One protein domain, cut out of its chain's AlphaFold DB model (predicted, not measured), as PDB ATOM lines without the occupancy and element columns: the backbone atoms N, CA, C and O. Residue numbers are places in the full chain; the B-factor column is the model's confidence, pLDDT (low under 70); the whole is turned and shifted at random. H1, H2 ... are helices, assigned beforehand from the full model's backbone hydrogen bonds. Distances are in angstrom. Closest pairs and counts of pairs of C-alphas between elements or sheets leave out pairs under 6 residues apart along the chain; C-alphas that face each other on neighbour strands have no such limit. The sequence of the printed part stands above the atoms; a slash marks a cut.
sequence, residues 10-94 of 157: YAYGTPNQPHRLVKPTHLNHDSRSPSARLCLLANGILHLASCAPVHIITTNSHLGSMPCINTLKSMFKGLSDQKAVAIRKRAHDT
ATOM      1  N   TYR A  10     114.700 105.832 101.541       33.88
ATOM      2  CA  TYR A  10     114.614 106.723 102.696       33.88
ATOM      3  C   TYR A  10     113.394 107.635 102.533       33.88
ATOM      4  O   TYR A  10     113.407 108.577 101.743       33.88
ATOM      5  N   ALA A  11     112.330 107.366 103.288       38.16
ATOM      6  CA  ALA A  11     111.287 108.354 103.523       38.16
ATOM      7  C   ALA A  11     111.819 109.380 104.537       38.16
ATOM      8  O   ALA A  11     112.109 109.031 105.682       38.16
ATOM      9  N   TYR A  12     111.971 110.639 104.120       34.88
ATOM     10  CA  TYR A  12     112.258 111.756 105.021       34.88
ATOM     11  C   TYR A  12     111.050 111.977 105.945       34.88
ATOM     12  O   TYR A  12     110.070 112.610 105.566       34.88
ATOM     13  N   GLY A  13     111.114 111.408 107.151       39.75
ATOM     14  CA  GLY A  13     110.163 111.626 108.238       39.75
ATOM     15  C   GLY A  13     110.766 112.529 109.313       39.75
ATOM     16  O   GLY A  13     111.891 112.317 109.756       39.75
ATOM     17  N   THR A  14     110.010 113.548 109.714       41.53
ATOM     18  CA  THR A  14     110.320 114.541 110.756       41.53
ATOM     19  C   THR A  14     110.780 113.926 112.095       41.53
ATOM     20  O   THR A  14     110.289 112.860 112.471       41.53
ATOM     21  N   PRO A  15     111.645 114.607 112.875       41.53
ATOM     22  CA  PRO A  15     112.537 113.981 113.859       41.53
ATOM     23  C   PRO A  15     111.919 113.675 115.240       41.53
ATOM     24  O   PRO A  15     112.641 113.695 116.229       41.53
ATOM     25  N   ASN A  16     110.611 113.412 115.367       44.38
ATOM     26  CA  ASN A  16     110.009 113.307 116.708       44.38
ATOM     27  C   ASN A  16     108.886 112.269 116.870       44.38
ATOM     28  O   ASN A  16     107.830 112.568 117.426       44.38
ATOM     29  N   GLN A  17     109.107 111.026 116.428       43.88
ATOM     30  CA  GLN A  17     108.308 109.888 116.907       43.88
ATOM     31  C   GLN A  17     109.190 108.677 117.248       43.88
ATOM     32  O   GLN A  17     110.113 108.365 116.495       43.88
ATOM     33  N   PRO A  18     108.926 107.982 118.374       43.22
ATOM     34  CA  PRO A  18     109.716 106.834 118.796       43.22
ATOM     35  C   PRO A  18     109.583 105.690 117.787       43.22
ATOM     36  O   PRO A  18     108.481 105.344 117.357       43.22
ATOM     37  N   HIS A  19     110.723 105.095 117.430       46.59
ATOM     38  CA  HIS A  19     110.836 103.963 116.516       46.59
ATOM     39  C   HIS A  19     109.977 102.781 116.983       46.59
ATOM     40  O   HIS A  19     110.401 101.936 117.771       46.59
ATOM     41  N   ARG A  20     108.754 102.690 116.457       40.38
ATOM     42  CA  ARG A  20     107.967 101.463 116.509       40.38
ATOM     43  C   ARG A  20     108.609 100.498 115.518       40.38
ATOM     44  O   ARG A  20     108.439 100.640 114.311       40.38
ATOM     45  N   LEU A  21     109.369  99.532 116.031       45.97
ATOM     46  CA  LEU A  21     109.765  98.336 115.291       45.97
ATOM     47  C   LEU A  21     108.484  97.629 114.833       45.97
ATOM     48  O   LEU A  21     107.870  96.861 115.575       45.97
ATOM     49  N   VAL A  22     108.043  97.935 113.616       50.75
ATOM     50  CA  VAL A  22     106.993  97.178 112.943       50.75
ATOM     51  C   VAL A  22     107.627  95.834 112.609       50.75
ATOM     52  O   VAL A  22     108.433  95.728 111.686       50.75
ATOM     53  N   LYS A  23     107.322  94.809 113.416       41.09
ATOM     54  CA  LYS A  23     107.605  93.417 113.051       41.09
ATOM     55  C   LYS A  23     107.090  93.209 111.624       41.09
ATOM     56  O   LYS A  23     105.974  93.657 111.356       41.09
ATOM     57  N   PRO A  24     107.839  92.539 110.732       42.03
ATOM     58  CA  PRO A  24     107.314  92.155 109.434       42.03
ATOM     59  C   PRO A  24     106.171  91.177 109.694       42.03
ATOM     60  O   PRO A  24     106.369  89.983 109.911       42.03
ATOM     61  N   THR A  25     104.955  91.705 109.772       46.91
ATOM     62  CA  THR A  25     103.750  90.901 109.701       46.91
ATOM     63  C   THR A  25     103.814  90.225 108.348       46.91
ATOM     64  O   THR A  25     103.935  90.908 107.331       46.91
ATOM     65  N   HIS A  26     103.825  88.893 108.378       43.41
ATOM     66  CA  HIS A  26     103.643  88.011 107.235       43.41
ATOM     67  C   HIS A  26     102.885  88.713 106.103       43.41
ATOM     68  O   HIS A  26     101.811  89.266 106.345       43.41
ATOM     69  N   LEU A  27     103.434  88.659 104.884       50.72
ATOM     70  CA  LEU A  27     102.794  89.024 103.612       50.72
ATOM     71  C   LEU A  27     101.576  88.121 103.323       50.72
ATOM     72  O   LEU A  27     101.432  87.544 102.251       50.72
ATOM     73  N   ASN A  28     100.677  87.983 104.287       44.25
ATOM     74  CA  ASN A  28      99.346  87.471 104.077       44.25
ATOM     75  C   ASN A  28      98.572  88.648 103.500       44.25
ATOM     76  O   ASN A  28      97.997  89.460 104.223       44.25
ATOM     77  N   HIS A  29      98.649  88.792 102.179       53.84
ATOM     78  CA  HIS A  29      97.773  89.688 101.452       53.84
ATOM     79  C   HIS A  29      96.357  89.150 101.669       53.84
ATOM     80  O   HIS A  29      95.937  88.203 101.009       53.84
ATOM     81  N   ASP A  30      95.656  89.683 102.669       51.47
ATOM     82  CA  ASP A  30      94.301  89.263 102.991       51.47
ATOM     83  C   ASP A  30      93.451  89.475 101.733       51.47
ATOM     84  O   ASP A  30      93.138  90.608 101.348       51.47
ATOM     85  N   SER A  31      93.096  88.374 101.065       56.88
ATOM     86  CA  SER A  31      92.334  88.340  99.805       56.88
ATOM     87  C   SER A  31      90.924  88.931  99.950       56.88
ATOM     88  O   SER A  31      90.188  89.134  98.979       56.88
ATOM     89  N   ARG A  32      90.541  89.234 101.191       64.31
ATOM     90  CA  ARG A  32      89.293  89.885 101.578       64.31
ATOM     91  C   ARG A  32      89.387  91.408 101.620       64.31
ATOM     92  O   ARG A  32      88.342  92.051 101.624       64.31
ATOM     93  N   SER A  33      90.587  91.989 101.609       84.75
ATOM     94  CA  SER A  33      90.733  93.444 101.554       84.75
ATOM     95  C   SER A  33      90.335  93.981 100.164       84.75
ATOM     96  O   SER A  33      90.699  93.382  99.144       84.75
ATOM     97  N   PRO A  34      89.602  95.110 100.078       83.06
ATOM     98  CA  PRO A  34      89.240  95.723  98.797       83.06
ATOM     99  C   PRO A  34      90.460  96.004  97.910       83.06
ATOM    100  O   PRO A  34      90.428  95.755  96.708       83.06
ATOM    101  N   SER A  35      91.569  96.432  98.519       84.25
ATOM    102  CA  SER A  35      92.829  96.716  97.829       84.25
ATOM    103  C   SER A  35      93.459  95.470  97.199       84.25
ATOM    104  O   SER A  35      93.939  95.539  96.070       84.25
ATOM    105  N   ALA A  36      93.407  94.311  97.870       83.25
ATOM    106  CA  ALA A  36      93.883  93.051  97.292       83.25
ATOM    107  C   ALA A  36      93.070  92.652  96.057       83.25
ATOM    108  O   ALA A  36      93.632  92.242  95.044       83.25
ATOM    109  N   ARG A  37      91.744  92.821  96.111       85.94
ATOM    110  CA  ARG A  37      90.856  92.507  94.981       85.94
ATOM    111  C   ARG A  37      91.121  93.406  93.778       85.94
ATOM    112  O   ARG A  37      91.123  92.913  92.654       85.94
ATOM    113  N   LEU A  38      91.384  94.692  94.013       89.50
ATOM    114  CA  LEU A  38      91.783  95.624  92.959       89.50
ATOM    115  C   LEU A  38      93.119  95.226  92.328       89.50
ATOM    116  O   LEU A  38      93.235  95.262  91.109       89.50
ATOM    117  N   CYS A  39      94.093  94.792  93.132       91.56
ATOM    118  CA  CYS A  39      95.387  94.327  92.634       91.56
ATOM    119  C   CYS A  39      95.241  93.087  91.735       91.56
ATOM    120  O   CYS A  39      95.738  93.070  90.609       91.56
ATOM    121  N   LEU A  40      94.471  92.087  92.179       92.25
ATOM    122  CA  LEU A  40      94.179  90.889  91.385       92.25
ATOM    123  C   LEU A  40      93.482  91.240  90.066       92.25
ATOM    124  O   LEU A  40      93.831  90.710  89.012       92.25
ATOM    125  N   LEU A  41      92.508  92.146  90.119       93.44
ATOM    126  CA  LEU A  41      91.756  92.595  88.954       93.44
ATOM    127  C   LEU A  41      92.644  93.368  87.974       93.44
ATOM    128  O   LEU A  41      92.616  93.069  86.784       93.44
ATOM    129  N   ALA A  42      93.476  94.289  88.462       94.50
ATOM    130  CA  ALA A  42      94.450  95.011  87.646       94.50
ATOM    131  C   ALA A  42      95.420  94.048  86.947       94.50
ATOM    132  O   ALA A  42      95.681  94.203  85.756       94.50
ATOM    133  N   ASN A  43      95.878  93.011  87.653       94.62
ATOM    134  CA  ASN A  43      96.732  91.979  87.077       94.62
ATOM    135  C   ASN A  43      96.005  91.195  85.966       94.62
ATOM    136  O   ASN A  43      96.539  90.997  84.878       94.62
ATOM    137  N   GLY A  44      94.742  90.818  86.192       94.25
ATOM    138  CA  GLY A  44      93.912  90.175  85.169       94.25
ATOM    139  C   GLY A  44      93.705  91.044  83.919       94.25
ATOM    140  O   GLY A  44      93.808  90.543  82.801       94.25
ATOM    141  N   ILE A  45      93.471  92.349  84.095       95.31
ATOM    142  CA  ILE A  45      93.359  93.306  82.981       95.31
ATOM    143  C   ILE A  45      94.686  93.418  82.228       95.31
ATOM    144  O   ILE A  45      94.679  93.383  81.000       95.31
ATOM    145  N   LEU A  46      95.811  93.520  82.940       95.56
ATOM    146  CA  LEU A  46      97.141  93.618  82.339       95.56
ATOM    147  C   LEU A  46      97.441  92.413  81.441       95.56
ATOM    148  O   LEU A  46      97.847  92.591  80.298       95.56
ATOM    149  N   HIS A  47      97.178  91.199  81.930       93.81
ATOM    150  CA  HIS A  47      97.387  89.972  81.161       93.81
ATOM    151  C   HIS A  47      96.469  89.860  79.938       93.81
ATOM    152  O   HIS A  47      96.884  89.353  78.895       93.81
ATOM    153  N   LEU A  48      95.225  90.335  80.047       93.12
ATOM    154  CA  LEU A  48      94.316  90.382  78.905       93.12
ATOM    155  C   LEU A  48      94.792  91.402  77.859       93.12
ATOM    156  O   LEU A  48      94.811  91.093  76.671       93.12
ATOM    157  N   ALA A  49      95.211  92.591  78.298       92.69
ATOM    158  CA  ALA A  49      95.709  93.659  77.433       92.69
ATOM    159  C   ALA A  49      97.034  93.295  76.747       92.69
ATOM    160  O   ALA A  49      97.269  93.695  75.611       92.69
ATOM    161  N   SER A  50      97.881  92.499  77.406       92.81
ATOM    162  CA  SER A  50      99.117  91.972  76.824       92.81
ATOM    163  C   SER A  50      98.892  90.773  75.894       92.81
ATOM    164  O   SER A  50      99.865  90.130  75.508       92.81
ATOM    165  N   CYS A  51      97.636  90.413  75.596       92.31
ATOM    166  CA  CYS A  51      97.274  89.232  74.809       92.31
ATOM    167  C   CYS A  51      97.959  87.950  75.314       92.31
ATOM    168  O   CYS A  51      98.414  87.125  74.519       92.31
ATOM    169  N   ALA A  52      98.075  87.785  76.641       92.44
ATOM    170  CA  ALA A  52      98.738  86.620  77.212       92.44
ATOM    171  C   ALA A  52      98.036  85.322  76.752       92.44
ATOM    172  O   ALA A  52      96.802  85.274  76.705       92.44
ATOM    173  N   PRO A  53      98.791  84.253  76.441       95.06
ATOM    174  CA  PRO A  53      98.210  82.967  76.080       95.06
ATOM    175  C   PRO A  53      97.190  82.475  77.113       95.06
ATOM    176  O   PRO A  53      97.415  82.573  78.321       95.06
ATOM    177  N   VAL A  54      96.096  81.872  76.636       92.50
ATOM    178  CA  VAL A  54      94.971  81.427  77.483       92.50
ATOM    179  C   VAL A  54      95.434  80.526  78.631       92.50
ATOM    180  O   VAL A  54      94.958  80.685  79.748       92.50
ATOM    181  N   HIS A  55      96.403  79.639  78.389       96.06
ATOM    182  CA  HIS A  55      96.928  78.740  79.421       96.06
ATOM    183  C   HIS A  55      97.616  79.483  80.582       96.06
ATOM    184  O   HIS A  55      97.499  79.066  81.726       96.06
ATOM    185  N   ILE A  56      98.292  80.609  80.323       93.88
ATOM    186  CA  ILE A  56      98.921  81.419  81.381       93.88
ATOM    187  C   ILE A  56      97.838  82.059  82.249       93.88
ATOM    188  O   ILE A  56      97.930  82.061  83.476       93.88
ATOM    189  N   ILE A  57      96.782  82.568  81.610       94.19
ATOM    190  CA  ILE A  57      95.640  83.177  82.296       94.19
ATOM    191  C   ILE A  57      94.915  82.133  83.152       94.19
ATOM    192  O   ILE A  57      94.593  82.408  84.310       94.19
ATOM    193  N   THR A  58      94.680  80.924  82.631       94.25
ATOM    194  CA  THR A  58      94.021  79.864  83.404       94.25
ATOM    195  C   THR A  58      94.881  79.411  84.578       94.25
ATOM    196  O   THR A  58      94.377  79.371  85.698       94.25
ATOM    197  N   THR A  59      96.177  79.151  84.377       96.25
ATOM    198  CA  THR A  59      97.085  78.751  85.463       96.25
ATOM    199  C   THR A  59      97.169  79.819  86.554       96.25
ATOM    200  O   THR A  59      96.995  79.502  87.730       96.25
ATOM    201  N   ASN A  60      97.342  81.095  86.198       93.88
ATOM    202  CA  ASN A  60      97.408  82.177  87.185       93.88
ATOM    203  C   ASN A  60      96.072  82.413  87.901       93.88
ATOM    204  O   ASN A  60      96.059  82.801  89.073       93.88
ATOM    205  N   SER A  61      94.949  82.161  87.226       94.00
ATOM    206  CA  SER A  61      93.635  82.188  87.862       94.00
ATOM    207  C   SER A  61      93.451  81.038  88.854       94.00
ATOM    208  O   SER A  61      92.931  81.274  89.942       94.00
ATOM    209  N   HIS A  62      93.916  79.825  88.530       94.69
ATOM    210  CA  HIS A  62      93.897  78.682  89.450       94.69
ATOM    211  C   HIS A  62      94.774  78.909  90.687       94.69
ATOM    212  O   HIS A  62      94.395  78.508  91.784       94.69
ATOM    213  N   LEU A  63      95.905  79.603  90.529       93.56
ATOM    214  CA  LEU A  63      96.778  80.015  91.634       93.56
ATOM    215  C   LEU A  63      96.210  81.186  92.459       93.56
ATOM    216  O   LEU A  63      96.842  81.619  93.419       93.56
ATOM    217  N   GLY A  64      95.055  81.743  92.081       90.62
ATOM    218  CA  GLY A  64      94.454  82.891  92.763       90.62
ATOM    219  C   GLY A  64      95.240  84.197  92.601       90.62
ATOM    220  O   GLY A  64      95.002  85.138  93.350       90.62
ATOM    221  N   SER A  65      96.166  84.270  91.636       92.00
ATOM    222  CA  SER A  65      96.987  85.461  91.349       92.00
ATOM    223  C   SER A  65      96.293  86.476  90.429       92.00
ATOM    224  O   SER A  65      96.757  87.606  90.276       92.00
ATOM    225  N   MET A  66      95.174  86.085  89.811       94.69
ATOM    226  CA  MET A  66      94.282  86.943  89.027       94.69
ATOM    227  C   MET A  66      92.858  86.348  88.999       94.69
ATOM    228  O   MET A  66      92.694  85.154  89.266       94.69
ATOM    229  N   PRO A  67      91.809  87.126  88.675       94.56
ATOM    230  CA  PRO A  67      90.469  86.585  88.451       94.56
ATOM    231  C   PRO A  67      90.410  85.721  87.185       94.56
ATOM    232  O   PRO A  67      91.216  85.876  86.268       94.56
ATOM    233  N   CYS A  68      89.409  84.842  87.102       94.50
ATOM    234  CA  CYS A  68      89.220  84.027  85.909       94.50
ATOM    235  C   CYS A  68      88.754  84.874  84.718       94.50
ATOM    236  O   CYS A  68      88.105  85.915  84.871       94.50
ATOM    237  N   ILE A  69      89.047  84.397  83.507       93.75
ATOM    238  CA  ILE A  69      88.702  85.104  82.266       93.75
ATOM    239  C   ILE A  69      87.197  85.386  82.150       93.75
ATOM    240  O   ILE A  69      86.797  86.446  81.673       93.75
ATOM    241  N   ASN A  70      86.353  84.483  82.658       95.00
ATOM    242  CA  ASN A  70      84.903  84.666  82.675       95.00
ATOM    243  C   ASN A  70      84.484  85.817  83.597       95.00
ATOM    244  O   ASN A  70      83.608  86.598  83.235       95.00
ATOM    245  N   THR A  71      85.132  85.968  84.756       94.06
ATOM    246  CA  THR A  71      84.901  87.107  85.654       94.06
ATOM    247  C   THR A  71      85.303  88.419  84.990       94.06
ATOM    248  O   THR A  71      84.524  89.370  85.026       94.06
ATOM    249  N   LEU A  72      86.465  88.463  84.330       94.06
ATOM    250  CA  LEU A  72      86.900  89.643  83.574       94.06
ATOM    251  C   LEU A  72      85.902  89.988  82.462       94.06
ATOM    252  O   LEU A  72      85.479  91.136  82.348       94.06
ATOM    253  N   LYS A  73      85.456  88.994  81.688       94.19
ATOM    254  CA  LYS A  73      84.460  89.169  80.622       94.19
ATOM    255  C   LYS A  73      83.144  89.742  81.153       94.19
ATOM    256  O   LYS A  73      82.627  90.703  80.586       94.19
ATOM    257  N   SER A  74      82.613  89.186  82.241       95.25
ATOM    258  CA  SER A  74      81.380  89.678  82.869       95.25
ATOM    259  C   SER A  74      81.536  91.098  83.412       95.25
ATOM    260  O   SER A  74      80.633  91.914  83.253       95.25
ATOM    261  N   MET A  75      82.694  91.420  83.993       94.88
ATOM    262  CA  MET A  75      83.009  92.773  84.454       94.88
ATOM    263  C   MET A  75      83.040  93.773  83.292       94.88
ATOM    264  O   MET A  75      82.392  94.813  83.373       94.88
ATOM    265  N   PHE A  76      83.747  93.467  82.199       93.94
ATOM    266  CA  PHE A  76      83.792  94.348  81.028       93.94
ATOM    267  C   PHE A  76      82.418  94.539  80.398       93.94
ATOM    268  O   PHE A  76      82.075  95.659  80.025       93.94
ATOM    269  N   LYS A  77      81.608  93.476  80.341       94.56
ATOM    270  CA  LYS A  77      80.213  93.579  79.914       94.56
ATOM    271  C   LYS A  77      79.431  94.538  80.813       94.56
ATOM    272  O   LYS A  77      78.829  95.473  80.304       94.56
ATOM    273  N   GLY A  78      79.525  94.385  82.134       93.06
ATOM    274  CA  GLY A  78      78.867  95.283  83.087       93.06
ATOM    275  C   GLY A  78      79.307  96.746  82.949       93.06
ATOM    276  O   GLY A  78      78.465  97.638  82.954       93.06
ATOM    277  N   LEU A  79      80.605  97.009  82.756       90.94
ATOM    278  CA  LEU A  79      81.113  98.365  82.507       90.94
ATOM    279  C   LEU A  79      80.610  98.933  81.174       90.94
ATOM    280  O   LEU A  79      80.286 100.118  81.095       90.94
ATOM    281  N   SER A  80      80.534  98.099  80.136       86.31
ATOM    282  CA  SER A  80      79.972  98.479  78.840       86.31
ATOM    283  C   SER A  80      78.494  98.833  78.966       86.31
ATOM    284  O   SER A  80      78.079  99.879  78.476       86.31
ATOM    285  N   ASP A  81      77.713  98.017  79.672       88.75
ATOM    286  CA  ASP A  81      76.285  98.245  79.891       88.75
ATOM    287  C   ASP A  81      76.052  99.526  80.711       88.75
ATOM    288  O   ASP A  81      75.220 100.357  80.349       88.75
ATOM    289  N   GLN A  82      76.843  99.756  81.766       86.31
ATOM    290  CA  GLN A  82      76.796 100.994  82.553       86.31
ATOM    291  C   GLN A  82      77.131 102.229  81.712       86.31
ATOM    292  O   GLN A  82      76.425 103.239  81.786       86.31
ATOM    293  N   LYS A  83      78.179 102.155  80.883       78.75
ATOM    294  CA  LYS A  83      78.520 103.235  79.952       78.75
ATOM    295  C   LYS A  83      77.429 103.442  78.910       78.75
ATOM    296  O   LYS A  83      77.103 104.588  78.629       78.75
ATOM    297  N   ALA A  84      76.829 102.379  78.380       72.94
ATOM    298  CA  ALA A  84      75.722 102.478  77.438       72.94
ATOM    299  C   ALA A  84      74.515 103.179  78.072       72.94
ATOM    300  O   ALA A  84      73.923 104.051  77.444       72.94
ATOM    301  N   VAL A  85      74.186 102.877  79.331       77.31
ATOM    302  CA  VAL A  85      73.141 103.595  80.079       77.31
ATOM    303  C   VAL A  85      73.505 105.069  80.262       77.31
ATOM    304  O   VAL A  85      72.657 105.925  80.037       77.31
ATOM    305  N   ALA A  86      74.747 105.391  80.630       72.25
ATOM    306  CA  ALA A  86      75.190 106.779  80.782       72.25
ATOM    307  C   ALA A  86      75.146 107.558  79.455       72.25
ATOM    308  O   ALA A  86      74.686 108.696  79.428       72.25
ATOM    309  N   ILE A  87      75.568 106.931  78.352       67.31
ATOM    310  CA  ILE A  87      75.484 107.498  77.002       67.31
ATOM    311  C   ILE A  87      74.023 107.709  76.614       67.31
ATOM    312  O   ILE A  87      73.694 108.792  76.158       67.31
ATOM    313  N   ARG A  88      73.135 106.731  76.844       68.62
ATOM    314  CA  ARG A  88      71.695 106.872  76.571       68.62
ATOM    315  C   ARG A  88      71.066 108.001  77.380       68.62
ATOM    316  O   ARG A  88      70.329 108.788  76.816       68.62
ATOM    317  N   LYS A  89      71.384 108.115  78.674       66.50
ATOM    318  CA  LYS A  89      70.916 109.232  79.513       66.50
ATOM    319  C   LYS A  89      71.383 110.577  78.959       66.50
ATOM    320  O   LYS A  89      70.574 111.476  78.802       66.50
ATOM    321  N   ARG A  90      72.659 110.688  78.584       60.38
ATOM    322  CA  ARG A  90      73.211 111.912  77.989       60.38
ATOM    323  C   ARG A  90      72.667 112.201  76.586       60.38
ATOM    324  O   ARG A  90      72.575 113.355  76.201       60.38
ATOM    325  N   ALA A  91      72.322 111.163  75.834       54.22
ATOM    326  CA  ALA A  91      71.657 111.274  74.542       54.22
ATOM    327  C   ALA A  91      70.164 111.615  74.675       54.22
ATOM    328  O   ALA A  91      69.577 112.035  73.693       54.22
ATOM    329  N   HIS A  92      69.552 111.443  75.851       56.00
ATOM    330  CA  HIS A  92      68.208 111.950  76.143       56.00
ATOM    331  C   HIS A  92      68.215 113.437  76.526       56.00
ATOM    332  O   HIS A  92      67.230 114.116  76.257       56.00
ATOM    333  N   ASP A  93      69.326 113.959  77.059       54.84
ATOM    334  CA  ASP A  93      69.557 115.403  77.266       54.84
ATOM    335  C   ASP A  93      69.920 116.129  75.952       54.84
ATOM    336  O   ASP A  93      70.679 117.099  75.934       54.84
ATOM    337  N   THR A  94      69.440 115.634  74.814       57.72
ATOM    338  CA  THR A  94      69.588 116.335  73.543       57.72
ATOM    339  C   THR A  94      68.542 117.427  73.433       57.72
ATOM    340  O   THR A  94      67.346 117.141  73.468       57.72
TER     341      THR A  94
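Overview. This is residues 10 to 94 of the 157 residues of an uncharacterized protein of Fibularhizoctonia sp. CBS 109695 (UniProt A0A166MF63). A long helix, H3, starts at a small body with H1 and H2 and sticks out of it as a free arm with residues 77 to 94, while an unnamed tail, residues 10 to 28, sticks out elsewhere. In the body, H1 and H2 lie side by side, running opposite ways, and the beginning of H3 meets them crosswise. The 85 printed residues hold three named helices, in the order H1, H2, H3, and no named strand; the class is all helix. The whole is extended, with a radius of gyration of the C-alphas of 20.2 A, and only just flat, spanning 60 by 42 by 23 A.

Arrangement. H3, residues 69 to 92, touches H1, residues 34 to 49, about perpendicular at 88 degrees. H3 touches H1 with residues 69 to 72 alone, and H1 touches H3 with residues 41 to 45 alone; the closest C-alphas of the two are those of Gly 44 and Leu 72, 7.2 A apart. H2, residues 54 to 62, is close to H3 but not clearly touching, about perpendicular at 81 degrees, the closest C-alphas being those of Ile 57 and Ile 69, 7.2 A apart. H1 and H2 are also close but not clearly touching, at a shallow tilt of 13 degrees, opposite ways; their closest C-alphas are those of His 47 and Ile 57, 7.1 A apart. In H1, H2 and H3 every O i to N i+4 pair is within hydrogen-bond range.

Along the chain. H3 measures 34.3 A from C-alpha 69 at (88.702, 85.104, 82.266) to C-alpha 92 at (68.208, 111.950, 76.143). H1 measures 22.4 A and begins with C-alpha 34 at (89.240, 95.723, 98.797). H2 measures 12.3 A.

Size, cuts and confidence. The C-alphas farthest apart, those of Pro 18 and Thr 94, are 61.2 A apart. Without the free stretches, the body spans 28 by 22 by 16 A. The link from H1 to H2 is tight, that from H2 to H3 short. The printed part has no cut. Its mean pLDDT is 75.8, with residues 10 to 32 and 87 to 94 under 70.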